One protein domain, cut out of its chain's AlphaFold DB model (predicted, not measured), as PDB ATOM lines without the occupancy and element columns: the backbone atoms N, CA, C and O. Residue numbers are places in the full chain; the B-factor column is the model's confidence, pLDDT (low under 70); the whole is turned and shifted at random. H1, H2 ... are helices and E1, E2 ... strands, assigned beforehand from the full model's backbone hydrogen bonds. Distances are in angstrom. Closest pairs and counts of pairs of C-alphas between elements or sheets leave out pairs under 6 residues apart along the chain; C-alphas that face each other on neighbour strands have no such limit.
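AT A GLANCE: This is residues 2 to 43 of the 116 residues of a protein of Pseudomonas sp. SbOxS1 (UniProt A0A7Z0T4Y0). Two short helices, H1 and H2, run side by side the same way, and a small pair of parallel strands, E1 and E2, lies to one side of them, nearer to H2. Two wide loops make the longest axis: residues 11 to 16 stick out at one end, and the link from E1 to H2 swings out round Gly 25 at the other. The printed part has 42 residues, with two named helices and two named strands in the order H1, E1, H2, E2, and its class is mixed, helices and strands. The sheet has the order E1, E2, all parallel. The whole is compact, with a radius of gyration of the C-alphas of 10.0 A and spans of 28 by 19 by 16 A.

IN THESE COORDINATES: Find C-alpha 2 at (211.700, 267.943, 176.884); there H1 begins, and it runs through residues 2 to 10 over 12.1 A. Next look for E1 at residues 18 to 20, beginning at C-alpha 18 at (214.122, 252.633, 176.166) and 6.7 A long. H2 follows at residues 30 to 38 and spans 12.7 A. After Gly 39 comes E2, residues 40 to 42, 6.4 A long, which ends at C-alpha 42 at (206.080, 255.348, 175.976).

HOW THE PARTS SIT: Begin with the sheet, where E1 and E2 are parallel neighbours with 35 degrees between their directions. C-alphas 19 and 41 face each other at 4.8 A; N 20 and O 41, at 2.8 A, and N 41 and O 18, at 2.9 A, are within hydrogen-bond range. E1, H2 and E2 form a strand-helix-strand unit, two parallel neighbour strands with a helix between them along the chain, and its crossover is right-handed. The closest C-alphas of H2 and E2 are those of Tyr 35 and Thr 41, 6.8 A apart. From H2 go outward to H1: the two touch, and their closest C-alphas, those of Leu 2 and Leu 31, are 5.9 A apart. Their lines stand at a shallow tilt of 11 degrees, and they run the same way. H1 and E2 are apart. In H1 and H2 every O i to N i+4 pair is within hydrogen-bond range.

THE WHOLE: The two C-alphas farthest apart are those of Lys 13 and Gly 25, at 28.1 A, while those of Leu 2 and Ser 43, the first and last printed, are 16.7 A apart. The printed part has no cut. The link from H2 to E2 is tight, with 1 residue; the links from H1 to E1, with 7 residues, and from E1 to H2, with 9, are short, and no link is long. Residues 11 to 16 stand free. The mean pLDDT of the printed part is 74.2, and you will find values under 70 at residues 21 to 30 and 42 to 43.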
ATOM      1  N   LEU A   2     210.961 268.050 178.156       72.88
ATOM      2  CA  LEU A   2     211.700 267.943 176.884       72.88
ATOM      3  C   LEU A   2     213.227 268.144 176.991       72.88
ATOM      4  O   LEU A   2     213.989 267.372 176.421       72.88
ATOM      5  N   LYS A   3     213.688 269.166 177.726       79.25
ATOM      6  CA  LYS A   3     215.130 269.435 177.916       79.25
ATOM      7  C   LYS A   3     215.843 268.302 178.667       79.25
ATOM      8  O   LYS A   3     216.962 267.949 178.313       79.25
ATOM      9  N   VAL A   4     215.184 267.733 179.677       79.19
ATOM     10  CA  VAL A   4     215.716 266.622 180.484       79.19
ATOM     11  C   VAL A   4     215.778 265.353 179.642       79.19
ATOM     12  O   VAL A   4     216.818 264.706 179.603       79.19
ATOM     13  N   LEU A   5     214.719 265.065 178.879       79.31
ATOM     14  CA  LEU A   5     214.682 263.937 177.953       79.31
ATOM     15  C   LEU A   5     215.793 264.033 176.897       79.31
ATOM     16  O   LEU A   5     216.523 263.070 176.690       79.31
ATOM     17  N   LYS A   6     215.979 265.205 176.275       82.31
ATOM     18  CA  LYS A   6     217.058 265.426 175.297       82.31
ATOM     19  C   LYS A   6     218.446 265.191 175.902       82.31
ATOM     20  O   LYS A   6     219.276 264.555 175.262       82.31
ATOM     21  N   LYS A   7     218.691 265.657 177.133       84.56
ATOM     22  CA  LYS A   7     219.952 265.388 177.846       84.56
ATOM     23  C   LYS A   7     220.134 263.901 178.161       84.56
ATOM     24  O   LYS A   7     221.212 263.371 177.922       84.56
ATOM     25  N   ALA A   8     219.094 263.230 178.652       82.94
ATOM     26  CA  ALA A   8     219.147 261.811 179.004       82.94
ATOM     27  C   ALA A   8     219.425 260.920 177.783       82.94
ATOM     28  O   ALA A   8     220.254 260.018 177.847       82.94
ATOM     29  N   VAL A   9     218.777 261.211 176.653       85.06
ATOM     30  CA  VAL A   9     218.994 260.473 175.406       85.06
ATOM     31  C   VAL A   9     220.359 260.793 174.788       85.06
ATOM     32  O   VAL A   9     221.012 259.893 174.269       85.06
ATOM     33  N   GLY A  10     220.825 262.044 174.878       84.50
ATOM     34  CA  GLY A  10     222.150 262.442 174.392       84.50
ATOM     35  C   GLY A  10     223.317 261.864 175.204       84.50
ATOM     36  O   GLY A  10     224.373 261.606 174.642       84.50
ATOM     37  N   GLY A  11     223.134 261.625 176.507       84.50
ATOM     38  CA  GLY A  11     224.146 261.041 177.403       84.50
ATOM     39  C   GLY A  11     224.097 259.514 177.515       84.50
ATOM     40  O   GLY A  11     224.662 258.933 178.444       84.50
ATOM     41  N   ARG A  12     223.365 258.853 176.619       83.00
ATOM     42  CA  ARG A  12     223.038 257.435 176.722       83.00
ATOM     43  C   ARG A  12     224.240 256.543 176.386       83.00
ATOM     44  O   ARG A  12     224.818 256.651 175.312       83.00
ATOM     45  N   LYS A  13     224.568 255.606 177.287       85.12
ATOM     46  CA  LYS A  13     225.694 254.657 177.136       85.12
ATOM     47  C   LYS A  13     225.300 253.273 176.604       85.12
ATOM     48  O   LYS A  13     226.163 252.528 176.157       85.12
ATOM     49  N   THR A  14     224.017 252.907 176.661       82.50
ATOM     50  CA  THR A  14     223.525 251.557 176.320       82.50
ATOM     51  C   THR A  14     222.601 251.577 175.104       82.50
ATOM     52  O   THR A  14     221.944 252.578 174.830       82.50
ATOM     53  N   ARG A  15     222.477 250.453 174.387       77.75
ATOM     54  CA  ARG A  15     221.552 250.294 173.242       77.75
ATOM     55  C   ARG A  15     220.253 249.543 173.574       77.75
ATOM     56  O   ARG A  15     219.463 249.283 172.679       77.75
ATOM     57  N   LEU A  16     220.018 249.241 174.852       82.50
ATOM     58  CA  LEU A  16     218.826 248.522 175.321       82.50
ATOM     59  C   LEU A  16     217.522 249.261 175.006       82.50
ATOM     60  O   LEU A  16     217.512 250.473 174.832       82.50
ATOM     61  N   PHE A  17     216.401 248.557 174.959       75.75
ATOM     62  CA  PHE A  17     215.111 249.200 174.735       75.75
ATOM     63  C   PHE A  17     214.843 250.314 175.764       75.75
ATOM     64  O   PHE A  17     215.094 250.134 176.956       75.75
ATOM     65  N   LEU A  18     214.378 251.482 175.301       78.44
ATOM     66  CA  LEU A  18     214.122 252.633 176.166       78.44
ATOM     67  C   LEU A  18     212.620 252.827 176.316       78.44
ATOM     68  O   LEU A  18     211.941 253.190 175.356       78.44
ATOM     69  N   MET A  19     212.132 252.610 177.535       73.50
ATOM     70  CA  MET A  19     210.745 252.851 177.904       73.50
ATOM     71  C   MET A  19     210.642 254.118 178.756       73.50
ATOM     72  O   MET A  19     211.416 254.305 179.695       73.50
ATOM     73  N   HIS A  20     209.704 255.003 178.426       74.56
ATOM     74  CA  HIS A  20     209.404 256.192 179.216       74.56
ATOM     75  C   HIS A  20     208.016 256.085 179.847       74.56
ATOM     76  O   HIS A  20     207.019 255.993 179.131       74.56
ATOM     77  N   HIS A  21     207.960 256.150 181.177       66.75
ATOM     78  CA  HIS A  21     206.720 256.271 181.937       66.75
ATOM     79  C   HIS A  21     206.404 257.755 182.141       66.75
ATOM     80  O   HIS A  21     207.240 258.491 182.665       66.75
ATOM     81  N   SER A  22     205.240 258.206 181.673       66.50
ATOM     82  CA  SER A  22     204.759 259.566 181.912       66.50
ATOM     83  C   SER A  22     203.461 259.495 182.700       66.50
ATOM     84  O   SER A  22     202.486 258.910 182.244       66.50
ATOM     85  N   ASP A  23     203.449 260.144 183.859       57.22
ATOM     86  CA  ASP A  23     202.285 260.188 184.756       57.22
ATOM     87  C   ASP A  23     201.218 261.185 184.275       57.22
ATOM     88  O   ASP A  23     200.117 261.276 184.806       57.22
ATOM     89  N   ARG A  24     201.539 261.978 183.247       56.28
ATOM     90  CA  ARG A  24     200.571 262.829 182.554       56.28
ATOM     91  C   ARG A  24     200.144 262.063 181.319       56.28
ATOM     92  O   ARG A  24     200.922 262.012 180.370       56.28
ATOM     93  N   GLY A  25     198.955 261.460 181.366       51.38
ATOM     94  CA  GLY A  25     198.366 260.542 180.375       51.38
ATOM     95  C   GLY A  25     198.168 261.080 178.950       51.38
ATOM     96  O   GLY A  25     197.269 260.636 178.250       51.38
ATOM     97  N   VAL A  26     198.960 262.059 178.519       55.09
ATOM     98  CA  VAL A  26     198.874 262.714 177.224       55.09
ATOM     99  C   VAL A  26     200.281 263.070 176.736       55.09
ATOM    100  O   VAL A  26     201.026 263.827 177.366       55.09
ATOM    101  N   LEU A  27     200.628 262.537 175.568       60.66
ATOM    102  CA  LEU A  27     201.932 262.677 174.934       60.66
ATOM    103  C   LEU A  27     201.838 263.685 173.782       60.66
ATOM    104  O   LEU A  27     201.752 263.318 172.614       60.66
ATOM    105  N   LEU A  28     201.808 264.979 174.108       58.78
ATOM    106  CA  LEU A  28     201.599 266.034 173.111       58.78
ATOM    107  C   LEU A  28     202.881 266.764 172.707       58.78
ATOM    108  O   LEU A  28     203.768 267.053 173.518       58.78
ATOM    109  N   GLY A  29     202.916 267.142 171.429       68.62
ATOM    110  CA  GLY A  29     203.825 268.149 170.900       68.62
ATOM    111  C   GLY A  29     205.292 267.698 170.838       68.62
ATOM    112  O   GLY A  29     205.574 266.558 170.486       68.62
ATOM    113  N   PRO A  30     206.267 268.563 171.168       67.75
ATOM    114  CA  PRO A  30     207.693 268.307 170.930       67.75
ATOM    115  C   PRO A  30     208.263 267.023 171.556       67.75
ATOM    116  O   PRO A  30     209.355 266.594 171.182       67.75
ATOM    117  N   LEU A  31     207.572 266.436 172.538       72.31
ATOM    118  CA  LEU A  31     207.989 265.214 173.221       72.31
ATOM    119  C   LEU A  31     207.804 263.971 172.338       72.31
ATOM    120  O   LEU A  31     208.701 263.131 172.303       72.31
ATOM    121  N   SER A  32     206.712 263.899 171.565       70.69
ATOM    122  CA  SER A  32     206.447 262.780 170.649       70.69
ATOM    123  C   SER A  32     207.490 262.717 169.533       70.69
ATOM    124  O   SER A  32     208.012 261.647 169.231       70.69
ATOM    125  N   ALA A  33     207.899 263.875 169.006       77.50
ATOM    126  CA  ALA A  33     208.966 263.970 168.013       77.50
ATOM    127  C   ALA A  33     210.314 263.447 168.545       77.50
ATOM    128  O   ALA A  33     211.071 262.813 167.811       77.50
ATOM    129  N   VAL A  34     210.626 263.682 169.827       78.81
ATOM    130  CA  VAL A  34     211.848 263.151 170.455       78.81
ATOM    131  C   VAL A  34     211.738 261.643 170.694       78.81
ATOM    132  O   VAL A  34     212.727 260.942 170.490       78.81
ATOM    133  N   TYR A  35     210.565 261.126 171.067       79.75
ATOM    134  CA  TYR A  35     210.360 259.680 171.201       79.75
ATOM    135  C   TYR A  35     210.486 258.945 169.872       79.75
ATOM    136  O   TYR A  35     211.265 257.996 169.796       79.75
ATOM    137  N   ALA A  36     209.834 259.442 168.816       76.12
ATOM    138  CA  ALA A  36     209.946 258.884 167.471       76.12
ATOM    139  C   ALA A  36     211.396 258.911 166.964       76.12
ATOM    140  O   ALA A  36     211.915 257.901 166.497       76.12
ATOM    141  N   LYS A  37     212.097 260.044 167.130       82.81
ATOM    142  CA  LYS A  37     213.487 260.200 166.675       82.81
ATOM    143  C   LYS A  37     214.469 259.249 167.366       82.81
ATOM    144  O   LYS A  37     215.478 258.883 166.770       82.81
ATOM    145  N   HIS A  38     214.219 258.896 168.622       81.19
ATOM    146  CA  HIS A  38     215.161 258.130 169.437       81.19
ATOM    147  C   HIS A  38     214.669 256.726 169.809       81.19
ATOM    148  O   HIS A  38     215.279 256.082 170.664       81.19
ATOM    149  N   GLY A  39     213.591 256.255 169.170       77.81
ATOM    150  CA  GLY A  39     213.033 254.918 169.388       77.81
ATOM    151  C   GLY A  39     212.622 254.675 170.841       77.81
ATOM    152  O   GLY A  39     212.833 253.587 171.371       77.81
ATOM    153  N   VAL A  40     212.114 255.709 171.514       80.56
ATOM    154  CA  VAL A  40     211.642 255.600 172.897       80.56
ATOM    155  C   VAL A  40     210.192 255.166 172.872       80.56
ATOM    156  O   VAL A  40     209.349 255.859 172.310       80.56
ATOM    157  N   THR A  41     209.896 254.049 173.518       71.69
ATOM    158  CA  THR A  41     208.516 253.599 173.676       71.69
ATOM    159  C   THR A  41     207.935 254.234 174.920       71.69
ATOM    160  O   THR A  41     208.526 254.161 175.997       71.69
ATOM    161  N   CYS A  42     206.788 254.886 174.797       68.56
ATOM    162  CA  CYS A  42     206.080 255.348 175.976       68.56
ATOM    163  C   CYS A  42     205.153 254.248 176.479       68.56
ATOM    164  O   CYS A  42     204.494 253.580 175.690       68.56
ATOM    165  N   SER A  43     205.110 254.057 177.795       61.22
ATOM    166  CA  SER A  43     204.162 253.134 178.421       61.22
ATOM    167  C   SER A  43     202.754 253.727 178.556       61.22
ATOM    168  O   SER A  43     201.856 253.029 179.014       61.22
TER     169      SER A  43